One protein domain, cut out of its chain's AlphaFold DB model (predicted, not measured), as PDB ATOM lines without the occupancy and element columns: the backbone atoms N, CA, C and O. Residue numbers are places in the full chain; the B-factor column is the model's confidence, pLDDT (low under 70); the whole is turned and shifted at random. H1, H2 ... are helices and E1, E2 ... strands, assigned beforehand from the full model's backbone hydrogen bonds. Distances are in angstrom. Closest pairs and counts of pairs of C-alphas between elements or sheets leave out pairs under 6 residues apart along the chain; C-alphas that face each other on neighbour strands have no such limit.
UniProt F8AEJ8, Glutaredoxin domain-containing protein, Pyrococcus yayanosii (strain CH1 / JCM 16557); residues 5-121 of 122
ATOM      1  N   LEU A   5     242.044 157.944 131.095       88.81
ATOM      2  CA  LEU A   5     241.443 156.726 131.628       88.81
ATOM      3  C   LEU A   5     240.074 157.027 132.236       88.81
ATOM      4  O   LEU A   5     239.952 157.896 133.089       88.81
ATOM      5  N   TYR A   6     239.059 156.268 131.842       91.44
ATOM      6  CA  TYR A   6     237.702 156.389 132.378       91.44
ATOM      7  C   TYR A   6     237.349 155.109 133.119       91.44
ATOM      8  O   TYR A   6     237.267 154.038 132.516       91.44
ATOM      9  N   ILE A   7     237.180 155.205 134.433       91.62
ATOM     10  CA  ILE A   7     237.102 154.057 135.330       91.62
ATOM     11  C   ILE A   7     235.705 153.982 135.938       91.62
ATOM     12  O   ILE A   7     235.313 154.848 136.710       91.62
ATOM     13  N   TYR A   8     234.983 152.905 135.655       92.69
ATOM     14  CA  TYR A   8     233.749 152.550 136.344       92.69
ATOM     15  C   TYR A   8     234.047 151.546 137.458       92.69
ATOM     16  O   TYR A   8     234.593 150.465 137.208       92.69
ATOM     17  N   GLY A   9     233.672 151.871 138.690       92.50
ATOM     18  CA  GLY A   9     233.848 150.981 139.837       92.50
ATOM     19  C   GLY A   9     233.088 151.456 141.064       92.50
ATOM     20  O   GLY A   9     232.230 152.317 140.954       92.50
ATOM     21  N   SER A  10     233.397 150.889 142.228       92.81
ATOM     22  CA  SER A  10     232.883 151.353 143.525       92.81
ATOM     23  C   SER A  10     234.029 151.933 144.352       92.81
ATOM     24  O   SER A  10     235.161 151.449 144.273       92.81
ATOM     25  N   GLU A  11     233.773 152.952 145.167       90.00
ATOM     26  CA  GLU A  11     234.761 153.417 146.149       90.00
ATOM     27  C   GLU A  11     235.082 152.370 147.226       90.00
ATOM     28  O   GLU A  11     236.179 152.374 147.784       90.00
ATOM     29  N   ASN A  12     234.167 151.433 147.483       89.06
ATOM     30  CA  ASN A  12     234.349 150.343 148.443       89.06
ATOM     31  C   ASN A  12     235.116 149.145 147.853       89.06
ATOM     32  O   ASN A  12     235.423 148.189 148.559       89.06
ATOM     33  N   CYS A  13     235.449 149.188 146.564       87.94
ATOM     34  CA  CYS A  13     236.159 148.124 145.865       87.94
ATOM     35  C   CYS A  13     237.681 148.244 146.062       87.94
ATOM     36  O   CYS A  13     238.322 149.149 145.527       87.94
ATOM     37  N   GLU A  14     238.284 147.281 146.763       88.69
ATOM     38  CA  GLU A  14     239.738 147.246 147.013       88.69
ATOM     39  C   GLU A  14     240.568 147.253 145.721       88.69
ATOM     40  O   GLU A  14     241.515 148.025 145.596       88.69
ATOM     41  N   ARG A  15     240.150 146.492 144.700       86.25
ATOM     42  CA  ARG A  15     240.820 146.479 143.383       86.25
ATOM     43  C   ARG A  15     240.780 147.847 142.694       86.25
ATOM     44  O   ARG A  15     241.693 148.212 141.963       86.25
ATOM     45  N   CYS A  16     239.722 148.615 142.933       88.06
ATOM     46  CA  CYS A  16     239.531 149.944 142.375       88.06
ATOM     47  C   CYS A  16     240.436 150.960 143.088       88.06
ATOM     48  O   CYS A  16     241.018 151.823 142.434       88.06
ATOM     49  N   LYS A  17     240.609 150.826 144.410       89.81
ATOM     50  CA  LYS A  17     241.564 151.625 145.196       89.81
ATOM     51  C   LYS A  17     243.006 151.342 144.780       89.81
ATOM     52  O   LYS A  17     243.776 152.276 144.577       89.81
ATOM     53  N   GLU A  18     243.358 150.069 144.613       87.38
ATOM     54  CA  GLU A  18     244.691 149.667 144.162       87.38
ATOM     55  C   GLU A  18     245.007 150.213 142.767       87.38
ATOM     56  O   GLU A  18     246.084 150.770 142.558       87.38
ATOM     57  N   LEU A  19     244.046 150.138 141.841       85.31
ATOM     58  CA  LEU A  19     244.188 150.699 140.503       85.31
ATOM     59  C   LEU A  19     244.474 152.205 140.533       85.31
ATOM     60  O   LEU A  19     245.434 152.647 139.909       85.31
ATOM     61  N   LYS A  20     243.678 152.983 141.278       86.69
ATOM     62  CA  LYS A  20     243.891 154.431 141.445       86.69
ATOM     63  C   LYS A  20     245.290 154.726 141.976       86.69
ATOM     64  O   LYS A  20     246.024 155.498 141.372       86.69
ATOM     65  N   ARG A  21     245.699 154.015 143.030       87.19
ATOM     66  CA  ARG A  21     247.033 154.152 143.623       87.19
ATOM     67  C   ARG A  21     248.148 153.876 142.613       87.19
ATOM     68  O   ARG A  21     249.114 154.627 142.561       87.19
ATOM     69  N   LEU A  22     248.023 152.834 141.789       83.81
ATOM     70  CA  LEU A  22     249.000 152.539 140.733       83.81
ATOM     71  C   LEU A  22     249.075 153.658 139.685       83.81
ATOM     72  O   LEU A  22     250.174 154.003 139.247       83.81
ATOM     73  N   LEU A  23     247.931 154.222 139.291       82.62
ATOM     74  CA  LEU A  23     247.874 155.341 138.349       82.62
ATOM     75  C   LEU A  23     248.527 156.600 138.934       82.62
ATOM     76  O   LEU A  23     249.354 157.211 138.259       82.62
ATOM     77  N   ASP A  24     248.228 156.919 140.192       84.38
ATOM     78  CA  ASP A  24     248.733 158.103 140.893       84.38
ATOM     79  C   ASP A  24     250.238 158.006 141.210       84.38
ATOM     80  O   ASP A  24     250.990 158.952 140.967       84.38
ATOM     81  N   GLU A  25     250.695 156.857 141.724       83.50
ATOM     82  CA  GLU A  25     252.067 156.678 142.227       83.50
ATOM     83  C   GLU A  25     253.084 156.321 141.139       83.50
ATOM     84  O   GLU A  25     254.259 156.659 141.280       83.50
ATOM     85  N   ARG A  26     252.684 155.579 140.095       75.81
ATOM     86  CA  ARG A  26     253.646 154.996 139.136       75.81
ATOM     87  C   ARG A  26     253.580 155.576 137.736       75.81
ATOM     88  O   ARG A  26     254.585 155.542 137.033       75.81
ATOM     89  N   LEU A  27     252.403 156.011 137.305       72.94
ATOM     90  CA  LEU A  27     252.144 156.292 135.891       72.94
ATOM     91  C   LEU A  27     251.816 157.758 135.641       72.94
ATOM     92  O   LEU A  27     252.025 158.241 134.532       72.94
ATOM     93  N   HIS A  28     251.333 158.461 136.669       74.62
ATOM     94  CA  HIS A  28     250.917 159.859 136.603       74.62
ATOM     95  C   HIS A  28     249.935 160.121 135.447       74.62
ATOM     96  O   HIS A  28     249.967 161.171 134.804       74.62
ATOM     97  N   TYR A  29     249.073 159.141 135.159       78.44
ATOM     98  CA  TYR A  29     248.024 159.259 134.151       78.44
ATOM     99  C   TYR A  29     246.779 159.892 134.762       78.44
ATOM    100  O   TYR A  29     246.354 159.521 135.855       78.44
ATOM    101  N   GLY A  30     246.169 160.824 134.029       82.75
ATOM    102  CA  GLY A  30     244.876 161.382 134.400       82.75
ATOM    103  C   GLY A  30     243.778 160.331 134.265       82.75
ATOM    104  O   GLY A  30     243.714 159.613 133.261       82.75
ATOM    105  N   TYR A  31     242.904 160.252 135.266       88.81
ATOM    106  CA  TYR A  31     241.722 159.406 135.203       88.81
ATOM    107  C   TYR A  31     240.475 160.113 135.729       88.81
ATOM    108  O   TYR A  31     240.532 160.909 136.664       88.81
ATOM    109  N   GLU A  32     239.336 159.756 135.150       92.12
ATOM    110  CA  GLU A  32     238.011 160.035 135.689       92.12
ATOM    111  C   GLU A  32     237.452 158.755 136.304       92.12
ATOM    112  O   GLU A  32     237.530 157.677 135.710       92.12
ATOM    113  N   PHE A  33     236.906 158.856 137.515       92.88
ATOM    114  CA  PHE A  33     236.315 157.724 138.220       92.88
ATOM    115  C   PHE A  33     234.821 157.941 138.431       92.88
ATOM    116  O   PHE A  33     234.419 158.909 139.072       92.88
ATOM    117  N   TYR A  34     234.019 156.995 137.954       93.75
ATOM    118  CA  TYR A  34     232.573 156.971 138.111       93.75
ATOM    119  C   TYR A  34     232.182 155.886 139.119       93.75
ATOM    120  O   TYR A  34     232.380 154.690 138.869       93.75
ATOM    121  N   ASP A  35     231.631 156.310 140.261       94.19
ATOM    122  CA  ASP A  35     231.163 155.405 141.314       94.19
ATOM    123  C   ASP A  35     229.763 154.861 140.985       94.19
ATOM    124  O   ASP A  35     228.757 155.560 141.100       94.19
ATOM    125  N   VAL A  36     229.695 153.586 140.610       94.19
ATOM    126  CA  VAL A  36     228.451 152.908 140.211       94.19
ATOM    127  C   VAL A  36     227.495 152.643 141.378       94.19
ATOM    128  O   VAL A  36     226.345 152.266 141.146       94.19
ATOM    129  N   GLU A  37     227.945 152.791 142.625       92.81
ATOM    130  CA  GLU A  37     227.086 152.668 143.808       92.81
ATOM    131  C   GLU A  37     226.428 154.000 144.179       92.81
ATOM    132  O   GLU A  37     225.358 154.000 144.788       92.81
ATOM    133  N   LYS A  38     227.042 155.126 143.795       93.56
ATOM    134  CA  LYS A  38     226.582 156.479 144.150       93.56
ATOM    135  C   LYS A  38     225.935 157.236 142.993       93.56
ATOM    136  O   LYS A  38     225.145 158.141 143.245       93.56
ATOM    137  N   ASP A  39     226.247 156.869 141.754       93.88
ATOM    138  CA  ASP A  39     225.730 157.502 140.544       93.88
ATOM    139  C   ASP A  39     224.928 156.487 139.711       93.88
ATOM    140  O   ASP A  39     225.445 155.503 139.171       93.88
ATOM    141  N   GLU A  40     223.617 156.725 139.618       94.19
ATOM    142  CA  GLU A  40     222.704 155.868 138.866       94.19
ATOM    143  C   GLU A  40     222.986 155.887 137.358       94.19
ATOM    144  O   GLU A  40     222.850 154.855 136.686       94.19
ATOM    145  N   GLU A  41     223.412 157.027 136.817       93.94
ATOM    146  CA  GLU A  41     223.794 157.119 135.418       93.94
ATOM    147  C   GLU A  41     225.083 156.336 135.163       93.94
ATOM    148  O   GLU A  41     225.137 155.552 134.205       93.94
ATOM    149  N   ALA A  42     226.073 156.462 136.048       92.69
ATOM    150  CA  ALA A  42     227.290 155.660 135.984       92.69
ATOM    151  C   ALA A  42     226.976 154.160 136.026       92.69
ATOM    152  O   ALA A  42     227.484 153.387 135.208       92.69
ATOM    153  N   ARG A  43     226.073 153.743 136.920       94.00
ATOM    154  CA  ARG A  43     225.603 152.354 137.018       94.00
ATOM    155  C   ARG A  43     224.949 151.875 135.725       94.00
ATOM    156  O   ARG A  43     225.224 150.766 135.266       94.00
ATOM    157  N   ARG A  44     224.094 152.699 135.114       94.75
ATOM    158  CA  ARG A  44     223.441 152.383 133.834       94.75
ATOM    159  C   ARG A  44     224.469 152.196 132.718       94.75
ATOM    160  O   ARG A  44     224.381 151.218 131.976       94.75
ATOM    161  N   ARG A  45     225.449 153.098 132.617       93.44
ATOM    162  CA  ARG A  45     226.525 153.009 131.617       93.44
ATOM    163  C   ARG A  45     227.385 151.768 131.841       93.44
ATOM    164  O   ARG A  45     227.608 151.018 130.895       93.44
ATOM    165  N   PHE A  46     227.766 151.487 133.088       91.81
ATOM    166  CA  PHE A  46     228.484 150.267 133.467       91.81
ATOM    167  C   PHE A  46     227.758 148.998 133.003       91.81
ATOM    168  O   PHE A  46     228.368 148.136 132.373       91.81
ATOM    169  N   MET A  47     226.450 148.887 133.254       91.69
ATOM    170  CA  MET A  47     225.669 147.724 132.816       91.69
ATOM    171  C   MET A  47     225.647 147.574 131.292       91.69
ATOM    172  O   MET A  47     225.745 146.455 130.789       91.69
ATOM    173  N   GLU A  48     225.559 148.676 130.546       91.75
ATOM    174  CA  GLU A  48     225.602 148.634 129.082       91.75
ATOM    175  C   GLU A  48     226.992 148.230 128.566       91.75
ATOM    176  O   GLU A  48     227.084 147.398 127.660       91.75
ATOM    177  N   ILE A  49     228.074 148.720 129.181       89.31
ATOM    178  CA  ILE A  49     229.445 148.289 128.858       89.31
ATOM    179  C   ILE A  49     229.587 146.784 129.116       89.31
ATOM    180  O   ILE A  49     230.075 146.060 128.245       89.31
ATOM    181  N   CYS A  50     229.110 146.285 130.260       87.31
ATOM    182  CA  CYS A  50     229.078 144.854 130.580       87.31
ATOM    183  C   CYS A  50     228.271 144.051 129.551       87.31
ATOM    184  O   CYS A  50     228.699 142.976 129.136       87.31
ATOM    185  N   ARG A  51     227.132 144.576 129.084       88.00
ATOM    186  CA  ARG A  51     226.300 143.925 128.061       88.00
ATOM    187  C   ARG A  51     227.007 143.822 126.712       88.00
ATOM    188  O   ARG A  51     226.898 142.790 126.056       88.00
ATOM    189  N   ILE A  52     227.712 144.873 126.298       85.88
ATOM    190  CA  ILE A  52     228.437 144.899 125.022       85.88
ATOM    191  C   ILE A  52     229.675 144.006 125.100       85.88
ATOM    192  O   ILE A  52     229.890 143.161 124.239       85.88
ATOM    193  N   THR A  53     230.489 144.182 126.138       79.75
ATOM    194  CA  THR A  53     231.791 143.514 126.255       79.75
ATOM    195  C   THR A  53     231.698 142.101 126.824       79.75
ATOM    196  O   THR A  53     232.603 141.304 126.622       79.75
ATOM    197  N   GLY A  54     230.631 141.756 127.542       80.69
ATOM    198  CA  GLY A  54     230.549 140.514 128.313       80.69
ATOM    199  C   GLY A  54     231.332 140.545 129.632       80.69
ATOM    200  O   GLY A  54     231.380 139.525 130.327       80.69
ATOM    201  N   ALA A  55     231.927 141.688 129.993       82.00
ATOM    202  CA  ALA A  55     232.515 141.901 131.307       82.00
ATOM    203  C   ALA A  55     231.448 141.817 132.412       82.00
ATOM    204  O   ALA A  55     230.258 142.013 132.168       82.00
ATOM    205  N   ARG A  56     231.868 141.479 133.635       81.75
ATOM    206  CA  ARG A  56     230.940 141.197 134.752       81.75
ATOM    207  C   ARG A  56     231.301 141.849 136.083       81.75
ATOM    208  O   ARG A  56     230.478 141.863 136.984       81.75
ATOM    209  N   ASN A  57     232.513 142.375 136.201       81.44
ATOM    210  CA  ASN A  57     233.090 142.878 137.444       81.44
ATOM    211  C   ASN A  57     233.728 144.242 137.199       81.44
ATOM    212  O   ASN A  57     234.164 144.530 136.087       81.44
ATOM    213  N   TYR A  58     233.833 145.034 138.258       82.00
ATOM    214  CA  TYR A  58     234.641 146.245 138.303       82.00
ATOM    215  C   TYR A  58     236.054 145.955 138.867       82.00
ATOM    216  O   TYR A  58     236.247 144.930 139.533       82.00
ATOM    217  N   PRO A  59     237.034 146.854 138.657       87.94
ATOM    218  CA  PRO A  59     236.951 148.067 137.831       87.94
ATOM    219  C   PRO A  59     236.825 147.765 136.331       87.94
ATOM    220  O   PRO A  59     237.430 146.822 135.831       87.94
ATOM    221  N   LEU A  60     236.046 148.575 135.611       89.69
ATOM    222  CA  LEU A  60     236.071 148.648 134.149       89.69
ATOM    223  C   LEU A  60     236.771 149.931 133.728       89.69
ATOM    224  O   LEU A  60     236.413 150.999 134.207       89.69
ATOM    225  N   VAL A  61     237.737 149.834 132.823       88.88
ATOM    226  CA  VAL A  61     238.575 150.959 132.408       88.88
ATOM    227  C   VAL A  61     238.506 151.119 130.901       88.88
ATOM    228  O   VAL A  61     238.907 150.222 130.166       88.88
ATOM    229  N   GLY A  62     238.029 152.266 130.436       88.81
ATOM    230  CA  GLY A  62     238.178 152.701 129.053       88.81
ATOM    231  C   GLY A  62     239.477 153.481 128.904       88.81
ATOM    232  O   GLY A  62     239.707 154.437 129.646       88.81
ATOM    233  N   VAL A  63     240.324 153.084 127.959       87.69
ATOM    234  CA  VAL A  63     241.582 153.780 127.654       87.69
ATOM    235  C   VAL A  63     241.401 154.602 126.399       87.69
ATOM    236  O   VAL A  63     241.005 154.069 125.361       87.69
ATOM    237  N   PHE A  64     241.725 155.885 126.493       87.00
ATOM    238  CA  PHE A  64     241.559 156.841 125.414       87.00
ATOM    239  C   PHE A  64     242.880 157.471 125.004       87.00
ATOM    240  O   PHE A  64     243.652 157.938 125.840       87.00
ATOM    241  N   GLN A  65     243.107 157.545 123.697       84.75
ATOM    242  CA  GLN A  65     244.178 158.338 123.100       84.75
ATOM    243  C   GLN A  65     243.586 159.209 121.999       84.75
ATOM    244  O   GLN A  65     242.866 158.711 121.140       84.75
ATOM    245  N   TRP A  66     243.870 160.514 122.034       81.88
ATOM    246  CA  TRP A  66     243.309 161.489 121.085       81.88
ATOM    247  C   TRP A  66     241.772 161.419 120.972       81.88
ATOM    248  O   TRP A  66     241.223 161.489 119.878       81.88
ATOM    249  N   ASN A  67     241.081 161.266 122.109       81.75
ATOM    250  CA  ASN A  67     239.622 161.092 122.216       81.75
ATOM    251  C   ASN A  67     239.054 159.839 121.527       81.75
ATOM    252  O   ASN A  67     237.836 159.716 121.398       81.75
ATOM    253  N   GLU A  68     239.899 158.892 121.128       85.19
ATOM    254  CA  GLU A  68     239.496 157.601 120.574       85.19
ATOM    255  C   GLU A  68     239.657 156.492 121.617       85.19
ATOM    256  O   GLU A  68     240.681 156.422 122.301       85.19
ATOM    257  N   LEU A  69     238.657 155.610 121.719       86.19
ATOM    258  CA  LEU A  69     238.713 154.436 122.590       86.19
ATOM    259  C   LEU A  69     239.696 153.420 121.995       86.19
ATOM    260  O   LEU A  69     239.446 152.857 120.930       86.19
ATOM    261  N   VAL A  70     240.808 153.168 122.687       86.19
ATOM    262  CA  VAL A  70     241.864 152.257 122.213       86.19
ATOM    263  C   VAL A  70     241.836 150.890 122.885       86.19
ATOM    264  O   VAL A  70     242.376 149.940 122.327       86.19
ATOM    265  N   ALA A  71     241.225 150.773 124.067       85.44
ATOM    266  CA  ALA A  71     241.068 149.513 124.789       85.44
ATOM    267  C   ALA A  71     240.003 149.615 125.887       85.44
ATOM    268  O   ALA A  71     239.754 150.696 126.423       85.44
ATOM    269  N   VAL A  72     239.433 148.468 126.263       86.50
ATOM    270  CA  VAL A  72     238.651 148.313 127.495       86.50
ATOM    271  C   VAL A  72     239.296 147.239 128.367       86.50
ATOM    272  O   VAL A  72     239.545 146.123 127.910       86.50
ATOM    273  N   TYR A  73     239.539 147.552 129.633       85.31
ATOM    274  CA  TYR A  73     240.081 146.624 130.619       85.31
ATOM    275  C   TYR A  73     239.052 146.315 131.690       85.31
ATOM    276  O   TYR A  73     238.350 147.202 132.166       85.31
ATOM    277  N   GLN A  74     238.988 145.056 132.096       83.38
ATOM    278  CA  GLN A  74     238.240 144.611 133.254       83.38
ATOM    279  C   GLN A  74     239.220 144.077 134.298       83.38
ATOM    280  O   GLN A  74     239.865 143.053 134.075       83.38
ATOM    281  N   GLY A  75     239.260 144.785 135.423       76.12
ATOM    282  CA  GLY A  75     239.966 144.484 136.656       76.12
ATOM    283  C   GLY A  75     241.428 144.916 136.687       76.12
ATOM    284  O   GLY A  75     241.701 146.109 136.578       76.12
ATOM    285  N   ASP A  76     242.355 143.997 136.958       67.25
ATOM    286  CA  ASP A  76     243.726 144.382 137.323       67.25
ATOM    287  C   ASP A  76     244.575 144.747 136.094       67.25
ATOM    288  O   ASP A  76     245.050 143.884 135.350       67.25
ATOM    289  N   MET A  77     244.799 146.048 135.893       62.75
ATOM    290  CA  MET A  77     245.657 146.549 134.816       62.75
ATOM    291  C   MET A  77     247.142 146.185 135.001       62.75
ATOM    292  O   MET A  77     247.905 146.282 134.035       62.75
ATOM    293  N   ALA A  78     247.570 145.705 136.176       56.34
ATOM    294  CA  ALA A  78     248.926 145.192 136.371       56.34
ATOM    295  C   ALA A  78     249.224 143.985 135.465       56.34
ATOM    296  O   ALA A  78     250.353 143.842 134.995       56.34
ATOM    297  N   ILE A  79     248.210 143.171 135.140       49.66
ATOM    298  CA  ILE A  79     248.335 141.976 134.284       49.66
ATOM    299  C   ILE A  79     248.722 142.344 132.849       49.66
ATOM    300  O   ILE A  79     249.474 141.632 132.184       49.66
ATOM    301  N   VAL A  80     248.208 143.464 132.350       55.03
ATOM    302  CA  VAL A  80     248.402 143.867 130.950       55.03
ATOM    303  C   VAL A  80     249.704 144.653 130.782       55.03
ATOM    304  O   VAL A  80     250.223 144.778 129.673       55.03
ATOM    305  N   GLY A  81     250.281 145.108 131.897       58.66
ATOM    306  CA  GLY A  81     251.432 145.989 131.916       58.66
ATOM    307  C   GLY A  81     251.006 147.361 131.425       58.66
ATOM    308  O   GLY A  81     250.936 147.610 130.227       58.66
ATOM    309  N   VAL A  82     250.742 148.271 132.355       54.84
ATOM    310  CA  VAL A  82     250.265 149.623 132.033       54.84
ATOM    311  C   VAL A  82     251.239 150.402 131.129       54.84
ATOM    312  O   VAL A  82     250.818 151.243 130.344       54.84
ATOM    313  N   ALA A  83     252.523 150.025 131.123       53.22
ATOM    314  CA  ALA A  83     253.530 150.507 130.173       53.22
ATOM    315  C   ALA A  83     253.192 150.224 128.691       53.22
ATOM    316  O   ALA A  83     253.697 150.904 127.805       53.22
ATOM    317  N   LYS A  84     252.325 149.247 128.403       67.62
ATOM    318  CA  LYS A  84     251.865 148.938 127.042       67.62
ATOM    319  C   LYS A  84     250.700 149.812 126.586       67.62
ATOM    320  O   LYS A  84     250.338 149.746 125.414       67.62
ATOM    321  N   LEU A  85     250.113 150.639 127.461       68.88
ATOM    322  CA  LEU A  85     249.044 151.557 127.053       68.88
ATOM    323  C   LEU A  85     249.541 152.572 126.016       68.88
ATOM    324  O   LEU A  85     248.811 152.889 125.081       68.88
ATOM    325  N   ASP A  86     250.796 153.012 126.119       66.69
ATOM    326  CA  ASP A  86     251.415 153.945 125.169       66.69
ATOM    327  C   ASP A  86     251.679 153.313 123.785       66.69
ATOM    328  O   ASP A  86     251.819 154.013 122.774       66.69
ATOM    329  N   GLU A  87     251.709 151.979 123.711       72.38
ATOM    330  CA  GLU A  87     251.872 151.217 122.468       72.38
ATOM    331  C   GLU A  87     250.545 150.987 121.738       72.38
ATOM    332  O   GLU A  87     250.543 150.683 120.541       72.38
ATOM    333  N   LEU A  88     249.410 151.164 122.425       73.94
ATOM    334  CA  LEU A  88     248.097 151.050 121.804       73.94
ATOM    335  C   LEU A  88     247.927 152.122 120.726       73.94
ATOM    336  O   LEU A  88     248.486 153.219 120.788       73.94
ATOM    337  N   ARG A  89     247.175 151.776 119.685       74.19
ATOM    338  CA  ARG A  89     246.833 152.680 118.588       74.19
ATOM    339  C   ARG A  89     245.328 152.605 118.351       74.19
ATOM    340  O   ARG A  89     244.794 151.494 118.358       74.19
ATOM    341  N   PRO A  90     244.652 153.743 118.122       74.06
ATOM    342  CA  PRO A  90     243.239 153.750 117.775       74.06
ATOM    343  C   PRO A  90     242.951 152.858 116.575       74.06
ATOM    344  O   PRO A  90     243.666 152.890 115.571       74.06
ATOM    345  N   ASN A  91     241.877 152.082 116.671       71.94
ATOM    346  CA  ASN A  91     241.337 151.351 115.541       71.94
ATOM    347  C   ASN A  91     239.808 151.479 115.552       71.94
ATOM    348  O   ASN A  91     239.155 150.910 116.425       71.94
ATOM    349  N   PRO A  92     239.215 152.170 114.563       66.06
ATOM    350  CA  PRO A  92     237.783 152.477 114.562       66.06
ATOM    351  C   PRO A  92     236.896 151.232 114.423       66.06
ATOM    352  O   PRO A  92     235.685 151.294 114.601       66.06
ATOM    353  N   LYS A  93     237.478 150.083 114.067       64.19
ATOM    354  CA  LYS A  93     236.749 148.826 113.879       64.19
ATOM    355  C   LYS A  93     237.067 147.796 114.945       64.19
ATOM    356  O   LYS A  93     236.400 146.765 114.979       64.19
ATOM    357  N   VAL A  94     238.109 148.019 115.746       68.25
ATOM    358  CA  VAL A  94     238.640 147.004 116.648       68.25
ATOM    359  C   VAL A  94     239.031 147.608 117.983       68.25
ATOM    360  O   VAL A  94     239.985 148.370 118.052       68.25
ATOM    361  N   VAL A  95     238.374 147.169 119.055       74.31
ATOM    362  CA  VAL A  95     238.797 147.495 120.420       74.31
ATOM    363  C   VAL A  95     239.187 146.205 121.142       74.31
ATOM    364  O   VAL A  95     238.373 145.281 121.220       74.31
ATOM    365  N   PRO A  96     240.426 146.081 121.645       73.25
ATOM    366  CA  PRO A  96     240.787 144.991 122.530       73.25
ATOM    367  C   PRO A  96     240.038 145.146 123.857       73.25
ATOM    368  O   PRO A  96     240.088 146.196 124.498       73.25
ATOM    369  N   VAL A  97     239.358 144.080 124.266       72.75
ATOM    370  CA  VAL A  97     238.786 143.944 125.602       72.75
ATOM    371  C   VAL A  97     239.611 142.919 126.355       72.75
ATOM    372  O   VAL A  97     239.696 141.764 125.931       72.75
ATOM    373  N   VAL A  98     240.231 143.329 127.456       71.00
ATOM    374  CA  VAL A  98     241.067 142.450 128.275       71.00
ATOM    375  C   VAL A  98     240.404 142.239 129.620       71.00
ATOM    376  O   VAL A  98     240.086 143.190 130.324       71.00
ATOM    377  N   THR A  99     240.187 140.976 129.960       65.50
ATOM    378  CA  THR A  99     239.513 140.581 131.199       65.50
ATOM    379  C   THR A  99     240.483 140.001 132.215       65.50
ATOM    380  O   THR A  99     241.555 139.522 131.846       65.50
ATOM    381  N   ASP A 100     240.057 139.976 133.478       61.41
ATOM    382  CA  ASP A 100     240.777 139.438 134.642       61.41
ATOM    383  C   ASP A 100     241.473 138.089 134.429       61.41
ATOM    384  O   ASP A 100     242.529 137.829 134.995       61.41
ATOM    385  N   ASN A 101     240.935 137.236 133.555       58.16
ATOM    386  CA  ASN A 101     241.534 135.942 133.223       58.16
ATOM    387  C   ASN A 101     242.641 136.043 132.155       58.16
ATOM    388  O   ASN A 101     242.912 135.064 131.460       58.16
ATOM    389  N   SER A 102     243.227 137.230 131.953       54.56
ATOM    390  CA  SER A 102     244.179 137.552 130.873       54.56
ATOM    391  C   SER A 102     243.650 137.264 129.462       54.56
ATOM    392  O   SER A 102     244.414 137.157 128.502       54.56
ATOM    393  N   ARG A 103     242.327 137.122 129.306       54.50
ATOM    394  CA  ARG A 103     241.708 136.903 127.997       54.50
ATOM    395  C   ARG A 103     241.509 138.254 127.339       54.50
ATOM    396  O   ARG A 103     240.623 139.006 127.743       54.50
ATOM    397  N   ALA A 104     242.342 138.525 126.342       61.12
ATOM    398  CA  ALA A 104     242.142 139.594 125.382       61.12
ATOM    399  C   ALA A 104     241.318 139.059 124.207       61.12
ATOM    400  O   ALA A 104     241.711 138.083 123.565       61.12
ATOM    401  N   PHE A 105     240.189 139.689 123.907       65.81
ATOM    402  CA  PHE A 105     239.476 139.467 122.653       65.81
ATOM    403  C   PHE A 105     239.314 140.786 121.915       65.81
ATOM    404  O   PHE A 105     239.185 141.855 122.504       65.81
ATOM    405  N   PHE A 106     239.351 140.699 120.593       66.12
ATOM    406  CA  PHE A 106     239.198 141.851 119.725       66.12
ATOM    407  C   PHE A 106     237.721 142.021 119.403       66.12
ATOM    408  O   PHE A 106     237.135 141.188 118.708       66.12
ATOM    409  N   PHE A 107     237.122 143.098 119.897       65.62
ATOM    410  CA  PHE A 107     235.763 143.472 119.539       65.62
ATOM    411  C   PHE A 107     235.774 144.079 118.139       65.62
ATOM    412  O   PHE A 107     236.332 145.151 117.963       65.62
ATOM    413  N   ARG A 108     235.218 143.386 117.134       67.12
ATOM    414  CA  ARG A 108     235.324 143.761 115.703       67.12
ATOM    415  C   ARG A 108     234.048 144.371 115.100       67.12
ATOM    416  O   ARG A 108     233.853 144.311 113.889       67.12
ATOM    417  N   ASN A 109     233.152 144.898 115.932       71.19
ATOM    418  CA  ASN A 109     231.875 145.473 115.501       71.19
ATOM    419  C   ASN A 109     231.917 147.004 115.644       71.19
ATOM    420  O   ASN A 109     231.941 147.502 116.767       71.19
ATOM    421  N   SER A 110     231.922 147.726 114.518       71.12
ATOM    422  CA  SER A 110     232.037 149.192 114.474       71.12
ATOM    423  C   SER A 110     230.938 149.902 115.263       71.12
ATOM    424  O   SER A 110     231.235 150.820 116.019       71.12
ATOM    425  N   ASP A 111     229.693 149.433 115.177       80.12
ATOM    426  CA  ASP A 111     228.565 150.061 115.877       80.12
ATOM    427  C   ASP A 111     228.691 149.875 117.392       80.12
ATOM    428  O   ASP A 111     228.349 150.754 118.179       80.12
ATOM    429  N   ALA A 112     229.217 148.728 117.825       75.88
ATOM    430  CA  ALA A 112     229.482 148.474 119.234       75.88
ATOM    431  C   ALA A 112     230.674 149.290 119.760       75.88
ATOM    432  O   ALA A 112     230.631 149.731 120.905       75.88
ATOM    433  N   VAL A 113     231.710 149.507 118.943       79.06
ATOM    434  CA  VAL A 113     232.866 150.352 119.292       79.06
ATOM    435  C   VAL A 113     232.435 151.807 119.475       79.06
ATOM    436  O   VAL A 113     232.768 152.406 120.495       79.06
ATOM    437  N   GLU A 114     231.622 152.342 118.563       83.06
ATOM    438  CA  GLU A 114     231.051 153.691 118.689       83.06
ATOM    439  C   GLU A 114     230.151 153.817 119.926       83.06
ATOM    440  O   GLU A 114     230.271 154.765 120.704       83.06
ATOM    441  N   ARG A 115     229.296 152.817 120.186       85.69
ATOM    442  CA  ARG A 115     228.468 152.803 121.404       85.69
ATOM    443  C   ARG A 115     229.316 152.739 122.673       85.69
ATOM    444  O   ARG A 115     228.998 153.434 123.630       85.69
ATOM    445  N   LEU A 116     230.392 151.952 122.693       85.88
ATOM    446  CA  LEU A 116     231.324 151.918 123.824       85.88
ATOM    447  C   LEU A 116     232.001 153.271 124.026       85.88
ATOM    448  O   LEU A 116     232.047 153.752 125.154       85.88
ATOM    449  N   ARG A 117     232.470 153.912 122.951       85.69
ATOM    450  CA  ARG A 117     233.081 155.243 123.006       85.69
ATOM    451  C   ARG A 117     232.159 156.253 123.695       85.69
ATOM    452  O   ARG A 117     232.585 156.894 124.649       85.69
ATOM    453  N   ALA A 118     230.895 156.314 123.275       87.25
ATOM    454  CA  ALA A 118     229.888 157.215 123.843       87.25
ATOM    455  C   ALA A 118     229.537 156.914 125.313       87.25
ATOM    456  O   ALA A 118     229.082 157.793 126.036       87.25
ATOM    457  N   LEU A 119     229.731 155.675 125.777       88.06
ATOM    458  CA  LEU A 119     229.500 155.313 127.180       88.06
ATOM    459  C   LEU A 119     230.637 155.765 128.100       88.06
ATOM    460  O   LEU A 119     230.401 155.932 129.293       88.06
ATOM    461  N   PHE A 120     231.854 155.944 127.587       84.50
ATOM    462  CA  PHE A 120     233.001 156.405 128.378       84.50
ATOM    463  C   PHE A 120     233.264 157.914 128.247       84.50
ATOM    464  O   PHE A 120     233.727 158.502 129.215       84.50
ATOM    465  N   LEU A 121     232.954 158.527 127.099       79.94
ATOM    466  CA  LEU A 121     233.056 159.972 126.845       79.94
ATOM    467  C   LEU A 121     231.651 160.583 126.662       79.94
ATOM    468  O   LEU A 121     231.201 160.681 125.516       79.94
TER     469      LEU A 121
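What this domain is: This is residues 5 to 121 of the 122 residues of the protein "Glutaredoxin domain-containing protein" of Pyrococcus yayanosii (strain CH1 / JCM 16557) (UniProt F8AEJ8). What is the main picture? A strongly twisted sheet of six strands makes the middle of three layers, with helices on both faces: H2 and H4 pack across one face, and H1 runs along E2 and E1 over the other. The short H3 only grazes the sheet. What is it made of? The 117 printed residues include four named helices and six named strands, in the order E1 H1 E2 H2 E3 E4 H3 E5 E6 H4, of mixed class, helices and strands; the mixed sheet runs E2 E1 E3 E4 E5 E6. The whole is compact and rounded, with a radius of gyration of the C-alphas of 13.0 A and spans of 34 by 32 by 27 A.

How they stand to each other: How do the strands pair? Edge strand E2, residues 31 to 35, is parallel to E1, residues 5 to 9, with N 7 and O 32 within hydrogen-bond range at 2.8 A, and E1 is antiparallel to E3, residues 60 to 65, with N 6 and O 62 at 2.9 A. E3 forms a hairpin with E4, residues 68 to 74, with N 63 and O 71 at 2.9 A. E4 is parallel to E5, residues 95 to 99, with N 72 and O 96 at 3.0 A, and E5 forms a hairpin with edge strand E6, residues 103 to 107, with N 97 and O 105 at 2.8 A. Which helices share a face? H2, residues 40 to 53, and H4, residues 110 to 120, are on the same face, at heights over the sheet of 9.5 A and 8.9 A. They touch, at a shallow tilt of 27 degrees, opposite ways, with the closest C-alphas, those of Arg 45 and Leu 119, 5.8 A apart. Where are the others? H1, residues 14 to 27, is on the opposite face at a height of 10.7 A, its closest C-alphas to E1 being Cys 16 and Gly 9, 6.3 A apart. H3, residues 82 to 87, only grazes the sheet with residues 85 to 86. E1, H1, E2 and E4, H3, E5 are strand-helix-strand units, two parallel neighbour strands with a helix between, with right-handed and left-handed crossovers respectively. Are the helix backbones complete? Every O i to N i+4 pair is within hydrogen-bond range in H1, H2 and H4; H3 has 0 of 2, and 2 of 3 O i to N i+3 pairs.

Where its parts are: Where are the ends? E1 begins at C-alpha 5, (241.443, 156.726, 131.628), and H4 ends at C-alpha 120, (233.001, 156.405, 128.378). Which elements are longer? From first to last C-alpha H2 measures 19.9 A, H1 19.0 A, E4 18.2 A, E3 16.8 A and H4 15.7 A.

The domain as a whole: How large is it? The two C-alphas farthest apart, those of Glu 25 and Asp 111, are 35.9 A apart. Is it continuous and sure? The printed part has no cut and no long link. Its mean pLDDT is 80.3, with residues 76 to 86, 92 to 94 and 99 to 108 under 70.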